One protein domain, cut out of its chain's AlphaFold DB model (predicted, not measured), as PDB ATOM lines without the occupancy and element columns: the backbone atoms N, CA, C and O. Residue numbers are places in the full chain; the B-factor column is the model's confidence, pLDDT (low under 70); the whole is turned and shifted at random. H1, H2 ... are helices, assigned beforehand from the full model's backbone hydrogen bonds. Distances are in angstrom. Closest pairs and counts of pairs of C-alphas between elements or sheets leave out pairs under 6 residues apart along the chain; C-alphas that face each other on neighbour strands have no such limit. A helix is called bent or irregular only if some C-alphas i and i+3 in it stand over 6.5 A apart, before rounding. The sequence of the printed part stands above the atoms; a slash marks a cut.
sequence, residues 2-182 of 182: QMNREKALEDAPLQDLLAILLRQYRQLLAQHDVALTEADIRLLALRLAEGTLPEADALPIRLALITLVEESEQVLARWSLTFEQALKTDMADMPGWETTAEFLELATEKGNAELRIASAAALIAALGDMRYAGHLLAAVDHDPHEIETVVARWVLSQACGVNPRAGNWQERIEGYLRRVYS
ATOM      1  N   GLN A   2      38.167 -16.297  79.805       55.97
ATOM      2  CA  GLN A   2      37.507 -14.981  79.880       55.97
ATOM      3  C   GLN A   2      36.143 -14.904  79.155       55.97
ATOM      4  O   GLN A   2      35.152 -14.553  79.782       55.97
ATOM      5  N   MET A   3      36.046 -15.430  77.926       61.25
ATOM      6  CA  MET A   3      34.801 -15.496  77.127       61.25
ATOM      7  C   MET A   3      33.608 -16.185  77.826       61.25
ATOM      8  O   MET A   3      32.454 -15.910  77.512       61.25
ATOM      9  N   ASN A   4      33.867 -17.101  78.772       74.69
ATOM     10  CA  ASN A   4      32.798 -17.769  79.524       74.69
ATOM     11  C   ASN A   4      32.231 -16.882  80.636       74.69
ATOM     12  O   ASN A   4      31.064 -17.041  80.978       74.69
ATOM     13  N   ARG A   5      33.037 -15.980  81.213       75.62
ATOM     14  CA  ARG A   5      32.595 -15.077  82.283       75.62
ATOM     15  C   ARG A   5      31.767 -13.931  81.714       75.62
ATOM     16  O   ARG A   5      30.692 -13.674  82.234       75.62
ATOM     17  N   GLU A   6      32.236 -13.313  80.633       78.69
ATOM     18  CA  GLU A   6      31.546 -12.204  79.955       78.69
ATOM     19  C   GLU A   6      30.142 -12.637  79.524       78.69
ATOM     20  O   GLU A   6      29.141 -12.062  79.946       78.69
ATOM     21  N   LYS A   7      30.055 -13.758  78.800       80.00
ATOM     22  CA  LYS A   7      28.774 -14.327  78.381       80.00
ATOM     23  C   LYS A   7      27.881 -14.713  79.565       80.00
ATOM     24  O   LYS A   7      26.672 -14.525  79.506       80.00
ATOM     25  N   ALA A   8      28.461 -15.240  80.646       84.19
ATOM     26  CA  ALA A   8      27.693 -15.580  81.841       84.19
ATOM     27  C   ALA A   8      27.086 -14.344  82.520       84.19
ATOM     28  O   ALA A   8      25.974 -14.443  83.028       84.19
ATOM     29  N   LEU A   9      27.776 -13.198  82.518       86.00
ATOM     30  CA  LEU A   9      27.238 -11.940  83.043       86.00
ATOM     31  C   LEU A   9      26.142 -11.368  82.134       86.00
ATOM     32  O   LEU A   9      25.115 -10.921  82.633       86.00
ATOM     33  N   GLU A  10      26.316 -11.427  80.812       83.69
ATOM     34  CA  GLU A  10      25.323 -10.931  79.843       83.69
ATOM     35  C   GLU A  10      24.012 -11.740  79.825       83.69
ATOM     36  O   GLU A  10      22.934 -11.196  79.543       83.69
ATOM     37  N   ASP A  11      24.103 -13.043  80.102       88.06
ATOM     38  CA  ASP A  11      22.961 -13.956  80.169       88.06
ATOM     39  C   ASP A  11      22.344 -14.048  81.577       88.06
ATOM     40  O   ASP A  11      21.246 -14.593  81.729       88.06
ATOM     41  N   ALA A  12      23.015 -13.517  82.606       90.69
ATOM     42  CA  ALA A  12      22.516 -13.548  83.974       90.69
ATOM     43  C   ALA A  12      21.248 -12.686  84.141       90.69
ATOM     44  O   ALA A  12      21.152 -11.588  83.584       90.69
ATOM     45  N   PRO A  13      20.273 -13.135  84.951       93.31
ATOM     46  CA  PRO A  13      19.150 -12.300  85.357       93.31
ATOM     47  C   PRO A  13      19.624 -11.014  86.050       93.31
ATOM     48  O   PRO A  13      20.455 -11.062  86.956       93.31
ATOM     49  N   LEU A  14      19.042  -9.863  85.688       94.00
ATOM     50  CA  LEU A  14      19.412  -8.558  86.261       94.00
ATOM     51  C   LEU A  14      19.338  -8.546  87.798       94.00
ATOM     52  O   LEU A  14      20.215  -7.997  88.456       94.00
ATOM     53  N   GLN A  15      18.331  -9.206  88.375       96.56
ATOM     54  CA  GLN A  15      18.185  -9.363  89.826       96.56
ATOM     55  C   GLN A  15      19.398 -10.050  90.482       96.56
ATOM     56  O   GLN A  15      19.774  -9.696  91.596       96.56
ATOM     57  N   ASP A  16      20.050 -10.997  89.808       96.62
ATOM     58  CA  ASP A  16      21.204 -11.701  90.371       96.62
ATOM     59  C   ASP A  16      22.429 -10.779  90.372       96.62
ATOM     60  O   ASP A  16      23.164 -10.720  91.361       96.62
ATOM     61  N   LEU A  17      22.600  -9.990  89.306       96.56
ATOM     62  CA  LEU A  17      23.657  -8.983  89.209       96.56
ATOM     63  C   LEU A  17      23.472  -7.870  90.252       96.56
ATOM     64  O   LEU A  17      24.407  -7.533  90.978       96.56
ATOM     65  N   LEU A  18      22.246  -7.360  90.399       97.44
ATOM     66  CA  LEU A  18      21.901  -6.368  91.421       97.44
ATOM     67  C   LEU A  18      22.135  -6.906  92.838       97.44
ATOM     68  O   LEU A  18      22.664  -6.188  93.684       97.44
ATOM     69  N   ALA A  19      21.802  -8.173  93.104       97.69
ATOM     70  CA  ALA A  19      22.066  -8.796  94.399       97.69
ATOM     71  C   ALA A  19      23.571  -8.899  94.701       97.69
ATOM     72  O   ALA A  19      23.973  -8.759  95.858       97.69
ATOM     73  N   ILE A  20      24.412  -9.135  93.686       96.81
ATOM     74  CA  ILE A  20      25.872  -9.120  93.850       96.81
ATOM     75  C   ILE A  20      26.348  -7.717  94.233       96.81
ATOM     76  O   ILE A  20      27.049  -7.595  95.240       96.81
ATOM     77  N   LEU A  21      25.926  -6.678  93.503       97.06
ATOM     78  CA  LEU A  21      26.295  -5.294  93.818       97.06
ATOM     79  C   LEU A  21      25.819  -4.895  95.224       97.06
ATOM     80  O   LEU A  21      26.616  -4.466  96.051       97.06
ATOM     81  N   LEU A  22      24.552  -5.135  95.570       97.50
ATOM     82  CA  LEU A  22      24.023  -4.839  96.909       97.50
ATOM     83  C   LEU A  22      24.810  -5.547  98.025       97.50
ATOM     84  O   LEU A  22      25.023  -4.978  99.097       97.50
ATOM     85  N   ARG A  23      25.289  -6.773  97.780       97.50
ATOM     86  CA  ARG A  23      26.108  -7.509  98.751       97.50
ATOM     87  C   ARG A  23      27.477  -6.865  98.966       97.50
ATOM     88  O   ARG A  23      27.940  -6.854 100.107       97.50
ATOM     89  N   GLN A  24      28.091  -6.308  97.921       95.94
ATOM     90  CA  GLN A  24      29.340  -5.542  98.040       95.94
ATOM     91  C   GLN A  24      29.145  -4.292  98.911       95.94
ATOM     92  O   GLN A  24      30.000  -3.964  99.730       95.94
ATOM     93  N   TYR A  25      27.982  -3.645  98.806       96.44
ATOM     94  CA  TYR A  25      27.663  -2.427  99.552       96.44
ATOM     95  C   TYR A  25      27.091  -2.662 100.947       96.44
ATOM     96  O   TYR A  25      26.960  -1.705 101.699       96.44
ATOM     97  N   ARG A  26      26.785  -3.904 101.342       96.44
ATOM     98  CA  ARG A  26      26.108  -4.201 102.618       96.44
ATOM     99  C   ARG A  26      26.754  -3.515 103.825       96.44
ATOM    100  O   ARG A  26      26.053  -2.969 104.667       96.44
ATOM    101  N   GLN A  27      28.082  -3.573 103.927       96.25
ATOM    102  CA  GLN A  27      28.800  -2.963 105.047       96.25
ATOM    103  C   GLN A  27      28.852  -1.437 104.940       96.25
ATOM    104  O   GLN A  27      28.698  -0.768 105.955       96.25
ATOM    105  N   LEU A  28      29.046  -0.899 103.734       95.50
ATOM    106  CA  LEU A  28      29.079   0.547 103.499       95.50
ATOM    107  C   LEU A  28      27.711   1.168 103.790       95.50
ATOM    108  O   LEU A  28      27.614   2.106 104.562       95.50
ATOM    109  N   LEU A  29      26.631   0.575 103.284       96.56
ATOM    110  CA  LEU A  29      25.260   1.002 103.569       96.56
ATOM    111  C   LEU A  29      24.952   0.980 105.072       96.56
ATOM    112  O   LEU A  29      24.348   1.917 105.583       96.56
ATOM    113  N   ALA A  30      25.441  -0.025 105.804       97.00
ATOM    114  CA  ALA A  30      25.266  -0.082 107.253       97.00
ATOM    115  C   ALA A  30      25.975   1.067 107.998       97.00
ATOM    116  O   ALA A  30      25.516   1.453 109.069       97.00
ATOM    117  N   GLN A  31      27.059   1.631 107.448       96.06
ATOM    118  CA  GLN A  31      27.723   2.822 108.003       96.06
ATOM    119  C   GLN A  31      26.899   4.104 107.805       96.06
ATOM    120  O   GLN A  31      27.108   5.072 108.528       96.06
ATOM    121  N   HIS A  32      25.941   4.085 106.875       94.75
ATOM    122  CA  HIS A  32      24.971   5.153 106.622       94.75
ATOM    123  C   HIS A  32      23.560   4.770 107.111       94.75
ATOM    124  O   HIS A  32      22.566   5.141 106.492       94.75
ATOM    125  N   ASP A  33      23.466   3.985 108.191       95.06
ATOM    126  CA  ASP A  33      22.211   3.563 108.840       95.06
ATOM    127  C   ASP A  33      21.258   2.712 107.969       95.06
ATOM    128  O   ASP A  33      20.088   2.515 108.305       95.06
ATOM    129  N   VAL A  34      21.760   2.125 106.876       96.31
ATOM    130  CA  VAL A  34      21.016   1.211 105.995       96.31
ATOM    131  C   VAL A  34      21.516  -0.221 106.196       96.31
ATOM    132  O   VAL A  34      22.382  -0.731 105.482       96.31
ATOM    133  N   ALA A  35      20.970  -0.904 107.200       96.25
ATOM    134  CA  ALA A  35      21.306  -2.297 107.478       96.25
ATOM    135  C   ALA A  35      20.498  -3.252 106.584       96.25
ATOM    136  O   ALA A  35      19.277  -3.328 106.694       96.25
ATOM    137  N   LEU A  36      21.190  -4.021 105.736       96.12
ATOM    138  CA  LEU A  36      20.573  -5.026 104.867       96.12
ATOM    139  C   LEU A  36      20.942  -6.444 105.303       96.12
ATOM    140  O   LEU A  36      22.121  -6.815 105.367       96.12
ATOM    141  N   THR A  37      19.932  -7.273 105.545       97.31
ATOM    142  CA  THR A  37      20.113  -8.723 105.647       97.31
ATOM    143  C   THR A  37      20.225  -9.352 104.257       97.31
ATOM    144  O   THR A  37      19.900  -8.753 103.236       97.31
ATOM    145  N   GLU A  38      20.650 -10.614 104.191       97.12
ATOM    146  CA  GLU A  38      20.658 -11.358 102.924       97.12
ATOM    147  C   GLU A  38      19.236 -11.554 102.352       97.12
ATOM    148  O   GLU A  38      19.059 -11.657 101.140       97.12
ATOM    149  N   ALA A  39      18.209 -11.593 103.210       97.25
ATOM    150  CA  ALA A  39      16.823 -11.625 102.756       97.25
ATOM    151  C   ALA A  39      16.414 -10.288 102.119       97.25
ATOM    152  O   ALA A  39      15.807 -10.300 101.047       97.25
ATOM    153  N   ASP A  40      16.820  -9.168 102.723       97.31
ATOM    154  CA  ASP A  40      16.564  -7.827 102.188       97.31
ATOM    155  C   ASP A  40      17.265  -7.631 100.846       97.31
ATOM    156  O   ASP A  40      16.635  -7.174  99.901       97.31
ATOM    157  N   ILE A  41      18.527  -8.060 100.716       97.94
ATOM    158  CA  ILE A  41      19.281  -7.980  99.454       97.94
ATOM    159  C   ILE A  41      18.535  -8.687  98.320       97.94
ATOM    160  O   ILE A  41      18.364  -8.108  97.249       97.94
ATOM    161  N   ARG A  42      18.059  -9.919  98.544       97.56
ATOM    162  CA  ARG A  42      17.313 -10.664  97.515       97.56
ATOM    163  C   ARG A  42      16.000  -9.980  97.145       97.56
ATOM    164  O   ARG A  42      15.669  -9.905  95.965       97.56
ATOM    165  N   LEU A  43      15.260  -9.492  98.140       97.06
ATOM    166  CA  LEU A  43      13.986  -8.814  97.913       97.06
ATOM    167  C   LEU A  43      14.175  -7.483  97.175       97.06
ATOM    168  O   LEU A  43      13.444  -7.198  96.229       97.06
ATOM    169  N   LEU A  44      15.162  -6.687  97.589       96.69
ATOM    170  CA  LEU A  44      15.512  -5.424  96.949       96.69
ATOM    171  C   LEU A  44      15.949  -5.654  95.508       96.69
ATOM    172  O   LEU A  44      15.430  -4.995  94.617       96.69
ATOM    173  N   ALA A  45      16.839  -6.614  95.261       97.56
ATOM    174  CA  ALA A  45      17.322  -6.895  93.915       97.56
ATOM    175  C   ALA A  45      16.195  -7.302  92.953       97.56
ATOM    176  O   ALA A  45      16.160  -6.830  91.818       97.56
ATOM    177  N   LEU A  46      15.242  -8.118  93.423       97.25
ATOM    178  CA  LEU A  46      14.043  -8.466  92.662       97.25
ATOM    179  C   LEU A  46      13.192  -7.224  92.359       97.25
ATOM    180  O   LEU A  46      12.885  -6.954  91.202       97.25
ATOM    181  N   ARG A  47      12.858  -6.428  93.385       96.38
ATOM    182  CA  ARG A  47      12.027  -5.221  93.226       96.38
ATOM    183  C   ARG A  47      12.677  -4.159  92.343       96.38
ATOM    184  O   ARG A  47      11.975  -3.464  91.616       96.38
ATOM    185  N   LEU A  48      14.000  -4.026  92.400       95.56
ATOM    186  CA  LEU A  48      14.762  -3.134  91.528       95.56
ATOM    187  C   LEU A  48      14.711  -3.614  90.076       95.56
ATOM    188  O   LEU A  48      14.400  -2.821  89.194       95.56
ATOM    189  N   ALA A  49      14.935  -4.909  89.827       94.44
ATOM    190  CA  ALA A  49      14.851  -5.473  88.479       94.44
ATOM    191  C   ALA A  49      13.446  -5.314  87.866       94.44
ATOM    192  O   ALA A  49      13.309  -5.032  86.676       94.44
ATOM    193  N   GLU A  50      12.400  -5.449  88.682       93.25
ATOM    194  CA  GLU A  50      11.006  -5.264  88.265       93.25
ATOM    195  C   GLU A  50      10.573  -3.788  88.186       93.25
ATOM    196  O   GLU A  50       9.520  -3.491  87.620       93.25
ATOM    197  N   GLY A  51      11.351  -2.855  88.746       91.19
ATOM    198  CA  GLY A  51      10.969  -1.442  88.861       91.19
ATOM    199  C   GLY A  51       9.791  -1.197  89.814       91.19
ATOM    200  O   GLY A  51       9.007  -0.274  89.604       91.19
ATOM    201  N   THR A  52       9.628  -2.040  90.839       93.50
ATOM    202  CA  THR A  52       8.477  -2.047  91.765       93.50
ATOM    203  C   THR A  52       8.823  -1.587  93.183       93.50
ATOM    204  O   THR A  52       7.962  -1.622  94.067       93.50
ATOM    205  N   LEU A  53      10.067  -1.165  93.439       93.94
ATOM    206  CA  LEU A  53      10.488  -0.714  94.764       93.94
ATOM    207  C   LEU A  53       9.765   0.592  95.159       93.94
ATOM    208  O   LEU A  53       9.862   1.578  94.427       93.94
ATOM    209  N   PRO A  54       9.063   0.640  96.308       93.88
ATOM    210  CA  PRO A  54       8.434   1.870  96.779       93.88
ATOM    211  C   PRO A  54       9.459   2.972  97.065       93.88
ATOM    212  O   PRO A  54      10.507   2.711  97.651       93.88
ATOM    213  N   GLU A  55       9.120   4.225  96.748       93.81
ATOM    214  CA  GLU A  55      10.027   5.371  96.943       93.81
ATOM    215  C   GLU A  55      10.474   5.537  98.406       93.81
ATOM    216  O   GLU A  55      11.616   5.906  98.664       93.81
ATOM    217  N   ALA A  56       9.610   5.210  99.373       93.75
ATOM    218  CA  ALA A  56       9.947   5.265 100.797       93.75
ATOM    219  C   ALA A  56      11.075   4.288 101.189       93.75
ATOM    220  O   ALA A  56      11.881   4.615 102.057       93.75
ATOM    221  N   ASP A  57      11.151   3.128 100.527       93.88
ATOM    222  CA  ASP A  57      12.213   2.137 100.732       93.88
ATOM    223  C   ASP A  57      13.465   2.504  99.911       93.88
ATOM    224  O   ASP A  57      14.595   2.278 100.343       93.88
ATOM    225  N   ALA A  58      13.270   3.091  98.723       95.44
ATOM    226  CA  ALA A  58      14.341   3.469  97.803       95.44
ATOM    227  C   ALA A  58      15.167   4.664  98.303       95.44
ATOM    228  O   ALA A  58      16.393   4.669  98.165       95.44
ATOM    229  N   LEU A  59      14.510   5.673  98.882       96.25
ATOM    230  CA  LEU A  59      15.126   6.941  99.269       96.25
ATOM    231  C   LEU A  59      16.343   6.801 100.207       96.25
ATOM    232  O   LEU A  59      17.389   7.353  99.861       96.25
ATOM    233  N   PRO A  60      16.284   6.088 101.353       97.00
ATOM    234  CA  PRO A  60      17.439   5.984 102.250       97.00
ATOM    235  C   PRO A  60      18.635   5.287 101.588       97.00
ATOM    236  O   PRO A  60      19.770   5.733 101.744       97.00
ATOM    237  N   ILE A  61      18.382   4.248 100.784       97.62
ATOM    238  CA  ILE A  61      19.426   3.539 100.031       97.62
ATOM    239  C   ILE A  61      20.057   4.489  99.006       97.62
ATOM    240  O   ILE A  61      21.280   4.580  98.912       97.62
ATOM    241  N   ARG A  62      19.226   5.227  98.261       97.81
ATOM    242  CA  ARG A  62      19.673   6.183  97.243       97.81
ATOM    243  C   ARG A  62      20.554   7.273  97.853       97.81
ATOM    244  O   ARG A  62      21.614   7.551  97.305       97.81
ATOM    245  N   LEU A  63      20.147   7.854  98.982       98.00
ATOM    246  CA  LEU A  63      20.923   8.890  99.673       98.00
ATOM    247  C   LEU A  63      22.280   8.367 100.155       98.00
ATOM    248  O   LEU A  63      23.291   9.013  99.899       98.00
ATOM    249  N   ALA A  64      22.318   7.182 100.771       98.25
ATOM    250  CA  ALA A  64      23.573   6.566 101.199       98.25
ATOM    251  C   ALA A  64      24.520   6.305 100.015       98.25
ATOM    252  O   ALA A  64      25.710   6.601 100.087       98.25
ATOM    253  N   LEU A  65      23.997   5.795  98.895       98.44
ATOM    254  CA  LEU A  65      24.796   5.565  97.690       98.44
ATOM    255  C   LEU A  65      25.310   6.871  97.069       98.44
ATOM    256  O   LEU A  65      26.452   6.898  96.623       98.44
ATOM    257  N   ILE A  66      24.505   7.940  97.055       98.56
ATOM    258  CA  ILE A  66      24.935   9.266  96.579       98.56
ATOM    259  C   ILE A  66      26.131   9.752  97.399       98.56
ATOM    260  O   ILE A  66      27.146  10.119  96.818       98.56
ATOM    261  N   THR A  67      26.059   9.669  98.731       98.19
ATOM    262  CA  THR A  67      27.187  10.037  99.597       98.19
ATOM    263  C   THR A  67      28.439   9.216  99.278       98.19
ATOM    264  O   THR A  67      29.522   9.779  99.152       98.19
ATOM    265  N   LEU A  68      28.305   7.906  99.054       97.88
ATOM    266  CA  LEU A  68      29.441   7.046  98.698       97.88
ATOM    267  C   LEU A  68      30.062   7.389  97.331       97.88
ATOM    268  O   LEU A  68      31.276   7.222  97.156       97.88
ATOM    269  N   VAL A  69      29.256   7.846  96.365       98.38
ATOM    270  CA  VAL A  69      29.764   8.375  95.088       98.38
ATOM    271  C   VAL A  69      30.550   9.654  95.347       98.38
ATOM    272  O   VAL A  69      31.720   9.712  94.985       98.38
ATOM    273  N   GLU A  70      29.959  10.624  96.047       98.06
ATOM    274  CA  GLU A  70      30.587  11.919  96.342       98.06
ATOM    275  C   GLU A  70      31.911  11.764  97.112       98.06
ATOM    276  O   GLU A  70      32.903  12.422  96.797       98.06
ATOM    277  N   GLU A  71      31.970  10.863  98.095       97.56
ATOM    278  CA  GLU A  71      33.202  10.539  98.826       97.56
ATOM    279  C   GLU A  71      34.288   9.964  97.906       97.56
ATOM    280  O   GLU A  71      35.473  10.264  98.058       97.56
ATOM    281  N   SER A  72      33.895   9.142  96.934       98.19
ATOM    282  CA  SER A  72      34.828   8.520  95.989       98.19
ATOM    283  C   SER A  72      35.297   9.511  94.925       98.19
ATOM    284  O   SER A  72      36.473   9.513  94.565       98.19
ATOM    285  N   GLU A  73      34.428  10.417  94.480       98.25
ATOM    286  CA  GLU A  73      34.821  11.540  93.625       98.25
ATOM    287  C   GLU A  73      35.811  12.465  94.341       98.25
ATOM    288  O   GLU A  73      36.788  12.909  93.741       98.25
ATOM    289  N   GLN A  74      35.628  12.705  95.645       98.06
ATOM    290  CA  GLN A  74      36.584  13.477  96.446       98.06
ATOM    291  C   GLN A  74      37.954  12.803  96.553       98.06
ATOM    292  O   GLN A  74      38.963  13.504  96.631       98.06
ATOM    293  N   VAL A  75      38.013  11.467  96.549       97.00
ATOM    294  CA  VAL A  75      39.284  10.734  96.470       97.00
ATOM    295  C   VAL A  75      39.971  11.027  95.137       97.00
ATOM    296  O   VAL A  75      41.122  11.460  95.145       97.00
ATOM    297  N   LEU A  76      39.261  10.899  94.011       97.19
ATOM    298  CA  LEU A  76      39.815  11.197  92.682       97.19
ATOM    299  C   LEU A  76      40.254  12.664  92.537       97.19
ATOM    300  O   LEU A  76      41.306  12.962  91.962       97.19
ATOM    301  N   ALA A  77      39.499  13.584  93.138       96.69
ATOM    302  CA  ALA A  77      39.792  15.011  93.130       96.69
ATOM    303  C   ALA A  77      41.125  15.364  93.817       96.69
ATOM    304  O   ALA A  77      41.706  16.404  93.501       96.69
ATOM    305  N   ARG A  78      41.667  14.503  94.695       94.94
ATOM    306  CA  ARG A  78      43.014  14.688  95.279       94.94
ATOM    307  C   ARG A  78      44.108  14.697  94.214       94.94
ATOM    308  O   ARG A  78      45.117  15.375  94.388       94.94
ATOM    309  N   TRP A  79      43.881  14.005  93.100       94.69
ATOM    310  CA  TRP A  79      44.755  14.011  91.924       94.69
ATOM    311  C   TRP A  79      44.270  14.971  90.830       94.69
ATOM    312  O   TRP A  79      44.784  14.942  89.719       94.69
ATOM    313  N   SER A  80      43.307  15.850  91.139       95.44
ATOM    314  CA  SER A  80      42.661  16.761  90.179       95.44
ATOM    315  C   SER A  80      41.986  16.044  89.001       95.44
ATOM    316  O   SER A  80      41.934  16.587  87.899       95.44
ATOM    317  N   LEU A  81      41.472  14.833  89.232       96.38
ATOM    318  CA  LEU A  81      40.782  14.031  88.224       96.38
ATOM    319  C   LEU A  81      39.275  14.008  88.485       96.38
ATOM    320  O   LEU A  81      38.838  13.816  89.621       96.38
ATOM    321  N   THR A  82      38.479  14.147  87.424       97.50
ATOM    322  CA  THR A  82      37.087  13.669  87.422       97.50
ATOM    323  C   THR A  82      37.050  12.154  87.235       97.50
ATOM    324  O   THR A  82      38.051  11.548  86.845       97.50
ATOM    325  N   PHE A  83      35.892  11.530  87.449       97.94
ATOM    326  CA  PHE A  83      35.722  10.098  87.202       97.94
ATOM    327  C   PHE A  83      36.069   9.695  85.758       97.94
ATOM    328  O   PHE A  83      36.857   8.778  85.538       97.94
ATOM    329  N   GLU A  84      35.573  10.423  84.756       97.19
ATOM    330  CA  GLU A  84      35.842  10.133  83.340       97.19
ATOM    331  C   GLU A  84      37.316  10.301  82.970       97.19
ATOM    332  O   GLU A  84      37.811   9.627  82.063       97.19
ATOM    333  N   GLN A  85      38.005  11.235  83.628       96.69
ATOM    334  CA  GLN A  85      39.439  11.417  83.457       96.69
ATOM    335  C   GLN A  85      40.198  10.272  84.119       96.69
ATOM    336  O   GLN A  85      41.071   9.702  83.478       96.69
ATOM    337  N   ALA A  86      39.827   9.888  85.342       96.62
ATOM    338  CA  ALA A  86      40.465   8.799  86.072       96.62
ATOM    339  C   ALA A  86      40.438   7.483  85.280       96.62
ATOM    340  O   ALA A  86      41.498   6.886  85.087       96.62
ATOM    341  N   LEU A  87      39.292   7.118  84.689       96.50
ATOM    342  CA  LEU A  87      39.180   5.938  83.821       96.50
ATOM    343  C   LEU A  87      40.164   5.965  82.634       96.50
ATOM    344  O   LEU A  87      40.590   4.925  82.145       96.50
ATOM    345  N   LYS A  88      40.534   7.149  82.137       95.06
ATOM    346  CA  LYS A  88      41.430   7.312  80.977       95.06
ATOM    347  C   LYS A  88      42.893   7.524  81.360       95.06
ATOM    348  O   LYS A  88      43.752   7.419  80.488       95.06
ATOM    349  N   THR A  89      43.171   7.847  82.619       94.25
ATOM    350  CA  THR A  89      44.524   8.086  83.121       94.25
ATOM    351  C   THR A  89      45.186   6.755  83.459       94.25
ATOM    352  O   THR A  89      44.738   6.043  84.364       94.25
ATOM    353  N   ASP A  90      46.266   6.429  82.747       91.75
ATOM    354  CA  ASP A  90      47.112   5.282  83.073       91.75
ATOM    355  C   ASP A  90      47.768   5.499  84.447       91.75
ATOM    356  O   ASP A  90      48.120   6.618  84.825       91.75
ATOM    357  N   MET A  91      47.972   4.420  85.200       91.00
ATOM    358  CA  MET A  91      48.702   4.480  86.464       91.00
ATOM    359  C   MET A  91      50.125   5.021  86.305       91.00
ATOM    360  O   MET A  91      50.637   5.641  87.236       91.00
ATOM    361  N   ALA A  92      50.759   4.831  85.144       88.69
ATOM    362  CA  ALA A  92      52.065   5.420  84.853       88.69
ATOM    363  C   ALA A  92      52.046   6.962  84.836       88.69
ATOM    364  O   ALA A  92      53.069   7.580  85.133       88.69
ATOM    365  N   ASP A  93      50.893   7.566  84.542       91.31
ATOM    366  CA  ASP A  93      50.700   9.018  84.471       91.31
ATOM    367  C   ASP A  93      50.173   9.612  85.791       91.31
ATOM    368  O   ASP A  93      50.033  10.833  85.920       91.31
ATOM    369  N   MET A  94      49.886   8.770  86.793       91.44
ATOM    370  CA  MET A  94      49.434   9.229  88.104       91.44
ATOM    371  C   MET A  94      50.576   9.922  88.860       91.44
ATOM    372  O   MET A  94      51.660   9.349  88.990       91.44
ATOM    373  N   PRO A  95      50.361  11.131  89.409       85.62
ATOM    374  CA  PRO A  95      51.368  11.807  90.216       85.62
ATOM    375  C   PRO A  95      51.442  11.218  91.634       85.62
ATOM    376  O   PRO A  95      50.478  10.642  92.134       85.62
ATOM    377  N   GLY A  96      52.558  11.459  92.326       85.25
ATOM    378  CA  GLY A  96      52.652  11.254  93.778       85.25
ATOM    379  C   GLY A  96      53.219   9.911  94.243       85.25
ATOM    380  O   GLY A  96      53.049   9.580  95.411       85.25
ATOM    381  N   TRP A  97      53.900   9.159  93.374       89.88
ATOM    382  CA  TRP A  97      54.669   7.974  93.760       89.88
ATOM    383  C   TRP A  97      56.128   8.095  93.314       89.88
ATOM    384  O   TRP A  97      56.423   8.568  92.215       89.88
ATOM    385  N   GLU A  98      57.043   7.640  94.162       89.94
ATOM    386  CA  GLU A  98      58.475   7.504  93.858       89.94
ATOM    387  C   GLU A  98      58.918   6.037  93.944       89.94
ATOM    388  O   GLU A  98      59.910   5.622  93.338       89.94
ATOM    389  N   THR A  99      58.156   5.229  94.681       93.69
ATOM    390  CA  THR A  99      58.427   3.814  94.922       93.69
ATOM    391  C   THR A  99      57.322   2.920  94.362       93.69
ATOM    392  O   THR A  99      56.171   3.324  94.201       93.69
ATOM    393  N   THR A 100      57.643   1.646  94.115       92.75
ATOM    394  CA  THR A 100      56.639   0.643  93.719       92.75
ATOM    395  C   THR A 100      55.550   0.458  94.779       92.75
ATOM    396  O   THR A 100      54.419   0.139  94.433       92.75
ATOM    397  N   ALA A 101      55.870   0.642  96.064       93.94
ATOM    398  CA  ALA A 101      54.891   0.507  97.140       93.94
ATOM    399  C   ALA A 101      53.823   1.606  97.054       93.94
ATOM    400  O   ALA A 101      52.638   1.295  96.993       93.94
ATOM    401  N   GLU A 102      54.249   2.865  96.930       93.25
ATOM    402  CA  GLU A 102      53.344   4.008  96.747       93.25
ATOM    403  C   GLU A 102      52.532   3.874  95.456       93.25
ATOM    404  O   GLU A 102      51.330   4.119  95.454       93.25
ATOM    405  N   PHE A 103      53.156   3.407  94.367       93.25
ATOM    406  CA  PHE A 103      52.448   3.127  93.118       93.25
ATOM    407  C   PHE A 103      51.282   2.145  93.326       93.25
ATOM    408  O   PHE A 103      50.177   2.384  92.840       93.25
ATOM    409  N   LEU A 104      51.506   1.046  94.056       94.94
ATOM    410  CA  LEU A 104      50.473   0.038  94.320       94.94
ATOM    411  C   LEU A 104      49.374   0.556  95.257       94.94
ATOM    412  O   LEU A 104      48.205   0.202  95.080       94.94
ATOM    413  N   GLU A 105      49.730   1.390  96.232       94.38
ATOM    414  CA  GLU A 105      48.769   2.050  97.120       94.38
ATOM    415  C   GLU A 105      47.865   3.005  96.334       94.38
ATOM    416  O   GLU A 105      46.641   2.886  96.418       94.38
ATOM    417  N   LEU A 106      48.445   3.864  95.488       94.25
ATOM    418  CA  LEU A 106      47.692   4.769  94.615       94.25
ATOM    419  C   LEU A 106      46.814   4.008  93.620       94.25
ATOM    420  O   LEU A 106      45.652   4.365  93.437       94.25
ATOM    421  N   ALA A 107      47.334   2.937  93.012       94.06
ATOM    422  CA  ALA A 107      46.560   2.096  92.101       94.06
ATOM    423  C   ALA A 107      45.341   1.487  92.796       94.06
ATOM    424  O   ALA A 107      44.242   1.467  92.242       94.06
ATOM    425  N   THR A 108      45.530   1.025  94.032       95.94
ATOM    426  CA  THR A 108      44.453   0.455  94.842       95.94
ATOM    427  C   THR A 108      43.430   1.520  95.228       95.94
ATOM    428  O   THR A 108      42.230   1.275  95.132       95.94
ATOM    429  N   GLU A 109      43.874   2.704  95.654       96.44
ATOM    430  CA  GLU A 109      42.977   3.794  96.045       96.44
ATOM    431  C   GLU A 109      42.152   4.300  94.851       96.44
ATOM    432  O   GLU A 109      40.924   4.379  94.953       96.44
ATOM    433  N   LYS A 110      42.800   4.542  93.702       96.69
ATOM    434  CA  LYS A 110      42.142   4.926  92.445       96.69
ATOM    435  C   LYS A 110      41.145   3.861  91.994       96.69
ATOM    436  O   LYS A 110      39.971   4.175  91.823       96.69
ATOM    437  N   GLY A 111      41.580   2.605  91.874       96.25
ATOM    438  CA  GLY A 111      40.718   1.515  91.410       96.25
ATOM    439  C   GLY A 111      39.511   1.280  92.324       96.25
ATOM    440  O   GLY A 111      38.400   1.060  91.847       96.25
ATOM    441  N   ASN A 112      39.688   1.403  93.644       96.50
ATOM    442  CA  ASN A 112      38.574   1.311  94.592       96.50
ATOM    443  C   ASN A 112      37.585   2.474  94.449       96.50
ATOM    444  O   ASN A 112      36.379   2.255  94.579       96.50
ATOM    445  N   ALA A 113      38.073   3.696  94.217       97.56
ATOM    446  CA  ALA A 113      37.213   4.853  93.984       97.56
ATOM    447  C   ALA A 113      36.429   4.699  92.673       97.56
ATOM    448  O   ALA A 113      35.216   4.897  92.665       97.56
ATOM    449  N   GLU A 114      37.090   4.270  91.597       97.94
ATOM    450  CA  GLU A 114      36.463   4.049  90.292       97.94
ATOM    451  C   GLU A 114      35.372   2.986  90.349       97.94
ATOM    452  O   GLU A 114      34.233   3.249  89.950       97.94
ATOM    453  N   LEU A 115      35.694   1.823  90.921       97.12
ATOM    454  CA  LEU A 115      34.729   0.748  91.118       97.12
ATOM    455  C   LEU A 115      33.542   1.247  91.946       97.12
ATOM    456  O   LEU A 115      32.396   1.059  91.541       97.12
ATOM    457  N   ARG A 116      33.794   1.939  93.070       97.69
ATOM    458  CA  ARG A 116      32.716   2.423  93.943       97.69
ATOM    459  C   ARG A 116      31.813   3.436  93.238       97.69
ATOM    460  O   ARG A 116      30.605   3.401  93.465       97.69
ATOM    461  N   ILE A 117      32.356   4.309  92.394       98.44
ATOM    462  CA  ILE A 117      31.548   5.251  91.608       98.44
ATOM    463  C   ILE A 117      30.680   4.479  90.615       98.44
ATOM    464  O   ILE A 117      29.460   4.646  90.623       98.44
ATOM    465  N   ALA A 118      31.276   3.593  89.812       98.00
ATOM    466  CA  ALA A 118      30.564   2.860  88.770       98.00
ATOM    467  C   ALA A 118      29.441   1.971  89.338       98.00
ATOM    468  O   ALA A 118      28.290   2.062  88.897       98.00
ATOM    469  N   SER A 119      29.728   1.164  90.365       97.81
ATOM    470  CA  SER A 119      28.723   0.270  90.950       97.81
ATOM    471  C   SER A 119      27.646   1.007  91.750       97.81
ATOM    472  O   SER A 119      26.475   0.618  91.682       97.81
ATOM    473  N   ALA A 120      27.982   2.087  92.468       98.06
ATOM    474  CA  ALA A 120      26.973   2.881  93.174       98.06
ATOM    475  C   ALA A 120      26.083   3.634  92.185       98.06
ATOM    476  O   ALA A 120      24.863   3.594  92.330       98.06
ATOM    477  N   ALA A 121      26.656   4.249  91.146       98.31
ATOM    478  CA  ALA A 121      25.889   4.902  90.091       98.31
ATOM    479  C   ALA A 121      24.909   3.925  89.417       98.31
ATOM    480  O   ALA A 121      23.766   4.295  89.144       98.31
ATOM    481  N   ALA A 122      25.311   2.665  89.214       98.06
ATOM    482  CA  ALA A 122      24.455   1.651  88.601       98.06
ATOM    483  C   ALA A 122      23.266   1.293  89.511       98.06
ATOM    484  O   ALA A 122      22.130   1.194  89.043       98.06
ATOM    485  N   LEU A 123      23.502   1.168  90.822       98.12
ATOM    486  CA  LEU A 123      22.443   0.966  91.816       98.12
ATOM    487  C   LEU A 123      21.520   2.189  91.944       98.12
ATOM    488  O   LEU A 123      20.306   2.025  92.041       98.12
ATOM    489  N   ILE A 124      22.061   3.409  91.905       97.94
ATOM    490  CA  ILE A 124      21.287   4.663  91.942       97.94
ATOM    491  C   ILE A 124      20.376   4.771  90.709       97.94
ATOM    492  O   ILE A 124      19.194   5.097  90.845       97.94
ATOM    493  N   ALA A 125      20.879   4.400  89.530       96.69
ATOM    494  CA  ALA A 125      20.076   4.322  88.313       96.69
ATOM    495  C   ALA A 125      18.990   3.237  88.400       96.69
ATOM    496  O   ALA A 125      17.849   3.488  88.012       96.69
ATOM    497  N   ALA A 126      19.291   2.067  88.982       96.50
ATOM    498  CA  ALA A 126      18.286   1.032  89.263       96.50
ATOM    499  C   ALA A 126      17.187   1.527  90.224       96.50
ATOM    500  O   ALA A 126      16.031   1.125  90.119       96.50
ATOM    501  N   LEU A 127      17.543   2.429  91.144       96.12
ATOM    502  CA  LEU A 127      16.621   3.118  92.048       96.12
ATOM    503  C   LEU A 127      15.841   4.253  91.358       96.12
ATOM    504  O   LEU A 127      15.097   4.955  92.038       96.12
ATOM    505  N   GLY A 128      15.996   4.453  90.046       93.50
ATOM    506  CA  GLY A 128      15.258   5.446  89.261       93.50
ATOM    507  C   GLY A 128      15.882   6.844  89.224       93.50
ATOM    508  O   GLY A 128      15.239   7.776  88.745       93.50
ATOM    509  N   ASP A 129      17.114   7.014  89.708       95.06
ATOM    510  CA  ASP A 129      17.815   8.300  89.688       95.06
ATOM    511  C   ASP A 129      18.963   8.288  88.670       95.06
ATOM    512  O   ASP A 129      19.968   7.599  88.816       95.06
ATOM    513  N   MET A 130      18.799   9.070  87.606       93.94
ATOM    514  CA  MET A 130      19.688   9.070  86.441       93.94
ATOM    515  C   MET A 130      20.768  10.156  86.499       93.94
ATOM    516  O   MET A 130      21.430  10.407  85.490       93.94
ATOM    517  N   ARG A 131      20.978  10.809  87.652       95.25
ATOM    518  CA  ARG A 131      21.943  11.921  87.773       95.25
ATOM    519  C   ARG A 131      23.371  11.556  87.353       95.25
ATOM    520  O   ARG A 131      24.078  12.405  86.825       95.25
ATOM    521  N   TYR A 132      23.768  10.294  87.535       96.88
ATOM    522  CA  TYR A 132      25.102   9.781  87.202       96.88
ATOM    523  C   TYR A 132      25.140   9.020  85.869       96.88
ATOM    524  O   TYR A 132      26.063   8.247  85.618       96.88
ATOM    525  N   ALA A 133      24.160   9.222  84.980       95.19
ATOM    526  CA  ALA A 133      24.130   8.540  83.686       95.19
ATOM    527  C   ALA A 133      25.395   8.798  82.841       95.19
ATOM    528  O   ALA A 133      25.824   7.910  82.109       95.19
ATOM    529  N   GLY A 134      26.021   9.974  82.978       94.88
ATOM    530  CA  GLY A 134      27.304  10.284  82.338       94.88
ATOM    531  C   GLY A 134      28.439   9.365  82.802       94.88
ATOM    532  O   GLY A 134      29.125   8.784  81.965       94.88
ATOM    533  N   HIS A 135      28.568   9.149  84.115       97.19
ATOM    534  CA  HIS A 135      29.545   8.210  84.672       97.19
ATOM    535  C   HIS A 135      29.294   6.787  84.182       97.19
ATOM    536  O   HIS A 135      30.225   6.092  83.793       97.19
ATOM    537  N   LEU A 136      28.031   6.359  84.140       97.19
ATOM    538  CA  LEU A 136      27.681   5.026  83.657       97.19
ATOM    539  C   LEU A 136      28.063   4.809  82.193       97.19
ATOM    540  O   LEU A 136      28.611   3.762  81.862       97.19
ATOM    541  N   LEU A 137      27.812   5.794  81.329       95.69
ATOM    542  CA  LEU A 137      28.232   5.728  79.929       95.69
ATOM    543  C   LEU A 137      29.760   5.683  79.811       95.69
ATOM    544  O   LEU A 137      30.285   4.830  79.102       95.69
ATOM    545  N   ALA A 138      30.472   6.521  80.568       96.00
ATOM    546  CA  ALA A 138      31.932   6.522  80.571       96.00
ATOM    547  C   ALA A 138      32.533   5.195  81.067       96.00
ATOM    548  O   ALA A 138      33.512   4.719  80.496       96.00
ATOM    549  N   ALA A 139      31.941   4.583  82.097       96.94
ATOM    550  CA  ALA A 139      32.365   3.282  82.607       96.94
ATOM    551  C   ALA A 139      32.129   2.171  81.575       96.94
ATOM    552  O   ALA A 139      33.023   1.366  81.334       96.94
ATOM    553  N   VAL A 140      30.961   2.154  80.921       95.38
ATOM    554  CA  VAL A 140      30.648   1.172  79.869       95.38
ATOM    555  C   VAL A 140      31.580   1.307  78.662       95.38
ATOM    556  O   VAL A 140      31.977   0.290  78.099       95.38
ATOM    557  N   ASP A 141      31.949   2.531  78.280       94.44
ATOM    558  CA  ASP A 141      32.931   2.770  77.215       94.44
ATOM    559  C   ASP A 141      34.332   2.276  77.585       94.44
ATOM    560  O   ASP A 141      35.083   1.832  76.716       94.44
ATOM    561  N   HIS A 142      34.693   2.384  78.864       94.31
ATOM    562  CA  HIS A 142      36.001   1.982  79.359       94.31
ATOM    563  C   HIS A 142      36.131   0.459  79.486       94.31
ATOM    564  O   HIS A 142      37.093  -0.110  78.971       94.31
ATOM    565  N   ASP A 143      35.159  -0.198  80.127       92.75
ATOM    566  CA  ASP A 143      35.138  -1.652  80.310       92.75
ATOM    567  C   ASP A 143      33.700  -2.212  80.240       92.75
ATOM    568  O   ASP A 143      32.985  -2.261  81.244       92.75
ATOM    569  N   PRO A 144      33.225  -2.653  79.061       90.69
ATOM    570  CA  PRO A 144      31.824  -3.028  78.857       90.69
ATOM    571  C   PRO A 144      31.422  -4.382  79.460       90.69
ATOM    572  O   PRO A 144      30.252  -4.762  79.343       90.69
ATOM    573  N   HIS A 145      32.362  -5.137  80.036       90.12
ATOM    574  CA  HIS A 145      32.141  -6.534  80.422       90.12
ATOM    575  C   HIS A 145      32.209  -6.799  81.931       90.12
ATOM    576  O   HIS A 145      31.995  -7.939  82.359       90.12
ATOM    577  N   GLU A 146      32.457  -5.771  82.735       92.62
ATOM    578  CA  GLU A 146      32.370  -5.862  84.189       92.62
ATOM    579  C   GLU A 146      30.922  -5.827  84.689       92.62
ATOM    580  O   GLU A 146      29.977  -5.434  83.998       92.62
ATOM    581  N   ILE A 147      30.710  -6.318  85.909       93.81
ATOM    582  CA  ILE A 147      29.357  -6.520  86.435       93.81
ATOM    583  C   ILE A 147      28.573  -5.206  86.527       93.81
ATOM    584  O   ILE A 147      27.406  -5.153  86.139       93.81
ATOM    585  N   GLU A 148      29.206  -4.140  87.003       95.00
ATOM    586  CA  GLU A 148      28.614  -2.816  87.137       95.00
ATOM    587  C   GLU A 148      28.283  -2.182  85.786       95.00
ATOM    588  O   GLU A 148      27.255  -1.518  85.682       95.00
ATOM    589  N   THR A 149      29.070  -2.435  84.739       95.31
ATOM    590  CA  THR A 149      28.825  -1.885  83.398       95.31
ATOM    591  C   THR A 149      27.774  -2.690  82.635       95.31
ATOM    592  O   THR A 149      26.933  -2.107  81.940       95.31
ATOM    593  N   VAL A 150      27.698  -4.006  82.858       95.25
ATOM    594  CA  VAL A 150      26.556  -4.821  82.413       95.25
ATOM    595  C   VAL A 150      25.268  -4.342  83.089       95.25
ATOM    596  O   VAL A 150      24.278  -4.090  82.397       95.25
ATOM    597  N   VAL A 151      25.268  -4.145  84.414       96.12
ATOM    598  CA  VAL A 151      24.105  -3.586  85.130       96.12
ATOM    599  C   VAL A 151      23.775  -2.190  84.605       96.12
ATOM    600  O   VAL A 151      22.610  -1.936  84.303       96.12
ATOM    601  N   ALA A 152      24.772  -1.321  84.412       96.19
ATOM    602  CA  ALA A 152      24.603   0.020  83.857       96.19
ATOM    603  C   ALA A 152      23.873  -0.008  82.507       96.19
ATOM    604  O   ALA A 152      22.860   0.674  82.336       96.19
ATOM    605  N   ARG A 153      24.319  -0.849  81.565       95.31
ATOM    606  CA  ARG A 153      23.645  -1.034  80.272       95.31
ATOM    607  C   ARG A 153      22.174  -1.400  80.458       95.31
ATOM    608  O   ARG A 153      21.319  -0.812  79.793       95.31
ATOM    609  N   TRP A 154      21.871  -2.349  81.342       94.38
ATOM    610  CA  TRP A 154      20.498  -2.784  81.605       94.38
ATOM    611  C   TRP A 154      19.631  -1.668  82.187       94.38
ATOM    612  O   TRP A 154      18.576  -1.370  81.624       94.38
ATOM    613  N   VAL A 155      20.078  -1.021  83.263       94.19
ATOM    614  CA  VAL A 155      19.280  -0.009  83.977       94.19
ATOM    615  C   VAL A 155      19.097   1.260  83.146       94.19
ATOM    616  O   VAL A 155      17.987   1.785  83.076       94.19
ATOM    617  N   LEU A 156      20.133   1.703  82.421       94.44
ATOM    618  CA  LEU A 156      20.023   2.834  81.497       94.44
ATOM    619  C   LEU A 156      19.029   2.521  80.369       94.44
ATOM    620  O   LEU A 156      18.202   3.359  80.002       94.44
ATOM    621  N   SER A 157      19.088   1.301  79.824       93.44
ATOM    622  CA  SER A 157      18.189   0.863  78.754       93.44
ATOM    623  C   SER A 157      16.742   0.783  79.233       93.44
ATOM    624  O   SER A 157      15.852   1.291  78.552       93.44
ATOM    625  N   GLN A 158      16.506   0.220  80.421       90.62
ATOM    626  CA  GLN A 158      15.186   0.159  81.050       90.62
ATOM    627  C   GLN A 158      14.620   1.564  81.294       90.62
ATOM    628  O   GLN A 158      13.494   1.839  80.877       90.62
ATOM    629  N   ALA A 159      15.415   2.470  81.872       89.25
ATOM    630  CA  ALA A 159      15.013   3.853  82.129       89.25
ATOM    631  C   ALA A 159      14.665   4.626  80.843       89.25
ATOM    632  O   ALA A 159      13.783   5.483  80.851       89.25
ATOM    633  N   CYS A 160      15.324   4.308  79.724       88.94
ATOM    634  CA  CYS A 160      15.105   4.972  78.434       88.94
ATOM    635  C   CYS A 160      14.125   4.230  77.502       88.94
ATOM    636  O   CYS A 160      13.910   4.674  76.370       88.94
ATOM    637  N   GLY A 161      13.566   3.086  77.914       89.88
ATOM    638  CA  GLY A 161      12.715   2.251  77.053       89.88
ATOM    639  C   GLY A 161      13.443   1.689  75.821       89.88
ATOM    640  O   GLY A 161      12.852   1.526  74.749       89.88
ATOM    641  N   VAL A 162      14.745   1.433  75.944       91.94
ATOM    642  CA  VAL A 162      15.604   0.868  74.896       91.94
ATOM    643  C   VAL A 162      15.835  -0.616  75.187       91.94
ATOM    644  O   VAL A 162      15.914  -1.032  76.335       91.94
ATOM    645  N   ASN A 163      15.934  -1.446  74.146       89.00
ATOM    646  CA  ASN A 163      16.350  -2.835  74.326       89.00
ATOM    647  C   ASN A 163      17.861  -2.868  74.644       89.00
ATOM    648  O   ASN A 163      18.634  -2.458  73.773       89.00
ATOM    649  N   PRO A 164      18.296  -3.393  75.807       86.69
ATOM    650  CA  PRO A 164      19.712  -3.430  76.190       86.69
ATOM    651  C   PRO A 164      20.584  -4.284  75.264       86.69
ATOM    652  O   PRO A 164      21.800  -4.141  75.262       86.69
ATOM    653  N   ARG A 165      19.982  -5.162  74.452       86.94
ATOM    654  CA  ARG A 165      20.679  -6.002  73.462       86.94
ATOM    655  C   ARG A 165      20.673  -5.413  72.049       86.94
ATOM    656  O   ARG A 165      21.146  -6.058  71.116       86.94
ATOM    657  N   ALA A 166      20.101  -4.225  71.849       87.69
ATOM    658  CA  ALA A 166      20.154  -3.566  70.550       87.69
ATOM    659  C   ALA A 166      21.592  -3.126  70.245       87.69
ATOM    660  O   ALA A 166      22.226  -2.500  71.084       87.69
ATOM    661  N   GLY A 167      22.093  -3.372  69.031       88.31
ATOM    662  CA  GLY A 167      23.461  -2.983  68.651       88.31
ATOM    663  C   GLY A 167      23.750  -1.476  68.749       88.31
ATOM    664  O   GLY A 167      24.901  -1.089  68.873       88.31
ATOM    665  N   ASN A 168      22.712  -0.634  68.745       89.81
ATOM    666  CA  ASN A 168      22.797   0.823  68.887       89.81
ATOM    667  C   ASN A 168      22.180   1.343  70.199       89.81
ATOM    668  O   ASN A 168      21.707   2.480  70.255       89.81
ATOM    669  N   TRP A 169      22.098   0.507  71.241       91.94
ATOM    670  CA  TRP A 169      21.464   0.875  72.514       91.94
ATOM    671  C   TRP A 169      22.069   2.161  73.112       91.94
ATOM    672  O   TRP A 169      21.324   3.050  73.521       91.94
ATOM    673  N   GLN A 170      23.398   2.289  73.077       90.31
ATOM    674  CA  GLN A 170      24.137   3.403  73.669       90.31
ATOM    675  C   GLN A 170      23.830   4.734  72.975       90.31
ATOM    676  O   GLN A 170      23.379   5.672  73.627       90.31
ATOM    677  N   GLU A 171      23.940   4.786  71.643       90.81
ATOM    678  CA  GLU A 171      23.603   5.976  70.845       90.81
ATOM    679  C   GLU A 171      22.163   6.452  71.106       90.81
ATOM    680  O   GLU A 171      21.875   7.652  71.169       90.81
ATOM    681  N   ARG A 172      21.228   5.506  71.282       91.19
ATOM    682  CA  ARG A 172      19.822   5.815  71.579       91.19
ATOM    683  C   ARG A 172      19.648   6.434  72.964       91.19
ATOM    684  O   ARG A 172      18.832   7.348  73.101       91.19
ATOM    685  N   ILE A 173      20.394   5.957  73.959       91.25
ATOM    686  CA  ILE A 173      20.378   6.487  75.328       91.25
ATOM    687  C   ILE A 173      21.023   7.867  75.373       91.25
ATOM    688  O   ILE A 173      20.403   8.804  75.868       91.25
ATOM    689  N   GLU A 174      22.192   8.050  74.762       90.38
ATOM    690  CA  GLU A 174      22.835   9.364  74.637       90.38
ATOM    691  C   GLU A 174      21.929  10.381  73.933       90.38
ATOM    692  O   GLU A 174      21.834  11.546  74.326       90.38
ATOM    693  N   GLY A 175      21.227   9.948  72.882       88.19
ATOM    694  CA  GLY A 175      20.233  10.766  72.195       88.19
ATOM    695  C   GLY A 175      19.004  11.083  73.053       88.19
ATOM    696  O   GLY A 175      18.389  12.131  72.866       88.19
ATOM    697  N   TYR A 176      18.602  10.201  73.970       87.38
ATOM    698  CA  TYR A 176      17.524  10.456  74.931       87.38
ATOM    699  C   TYR A 176      17.964  11.455  76.007       87.38
ATOM    700  O   TYR A 176      17.309  12.482  76.181       87.38
ATOM    701  N   LEU A 177      19.107  11.216  76.654       87.19
ATOM    702  CA  LEU A 177      19.638  12.070  77.718       87.19
ATOM    703  C   LEU A 177      19.882  13.501  77.224       87.19
ATOM    704  O   LEU A 177      19.460  14.448  77.882       87.19
ATOM    705  N   ARG A 178      20.438  13.670  76.015       87.75
ATOM    706  CA  ARG A 178      20.596  14.996  75.392       87.75
ATOM    707  C   ARG A 178      19.284  15.743  75.161       87.75
ATOM    708  O   ARG A 178      19.321  16.957  75.077       87.75
ATOM    709  N   ARG A 179      18.150  15.051  75.007       84.75
ATOM    710  CA  ARG A 179      16.833  15.686  74.813       84.75
ATOM    711  C   ARG A 179      16.143  16.039  76.128       84.75
ATOM    712  O   ARG A 179      15.331  16.952  76.146       84.75
ATOM    713  N   VAL A 180      16.406  15.273  77.185       80.12
ATOM    714  CA  VAL A 180      15.770  15.451  78.499       80.12
ATOM    715  C   VAL A 180      16.520  16.473  79.354       80.12
ATOM    716  O   VAL A 180      15.889  17.184  80.131       80.12
ATOM    717  N   TYR A 181      17.843  16.554  79.200       71.44
ATOM    718  CA  TYR A 181      18.725  17.384  80.027       71.44
ATOM    719  C   TYR A 181      19.371  18.566  79.274       71.44
ATOM    720  O   TYR A 181      20.322  19.154  79.786       71.44
ATOM    721  N   SER A 182      18.886  18.907  78.072       55.12
ATOM    722  CA  SER A 182      19.209  20.168  77.370       55.12
ATOM    723  C   SER A 182      18.362  21.327  77.869       55.12
ATOM    724  O   SER A 182      18.916  22.434  78.025       55.12
TER     725      SER A 182
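AT A GLANCE: This is residues 2 to 182 of the 182 residues of an uncharacterized protein of Anaerolineaceae bacterium (UniProt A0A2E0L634). What does one see first? A globule of mostly crossed helices is built round the long H6: H4 runs back along it, H2 packs on its later part with H3 beyond, and H5 and the hairpin of H7 and H8 cover another side. H1 and H9 are farthest from the middle. What makes it up? The printed part has 181 residues with nine named helices, H1 to H9 in order, and no named strand: all helix. It is compact, with a radius of gyration of the C-alphas of 16.6 A, and spans 51 by 40 by 39 A.

IN THESE COORDINATES: Where do the helices run? H1 is residues 2 to 11, from C-alpha 2 at (37.507, -14.981, 79.880), H2 14 to 31, 25.9 A long, H3 38 to 50, H4 55 to 77, 31.5 A, and H5 83 to 88. H6 is 100 to 126, 38.6 A, H7 133 to 142, H8 147 to 159, and H9 169 to 180, ending at (15.770, 15.451, 78.499). Which are irregular? H2 is, with C-alphas 24 and 27 7.5 A apart; H4 only just, with C-alphas 57 and 60 6.7 A apart.

HOW THE PARTS SIT: What touches the hubs, H6 and H8? H4 touches H6 at a shallow tilt of 27 degrees, opposite ways, closest at C-alphas Ser 72 and Ala 113, 4.8 A. H8 touches H6 residues 118 to 126 alone, closest at C-alphas 148 and 119, 4.9 A, and H9 touches H8, closest at C-alphas 173 and 157, 6.9 A. H1 and H8 only just touch, only at their ends, with 3 pairs of C-alphas within 8 A. And the backbones? Every O i to N i+4 pair is within hydrogen-bond range in H1, H3, H6, H7 and H8; H2 has 12 of 14, H4 17 of 19, H5 1 of 2, H9 7 of 8.

THE WHOLE: How large is it? The C-alphas farthest apart, Thr 52 and Glu 98, are 50.9 A apart; the printed part has no cut. Which link is long? H5 to H6, 11 residues. Where is confidence low? Residues 2, 3 and 182 are under 70.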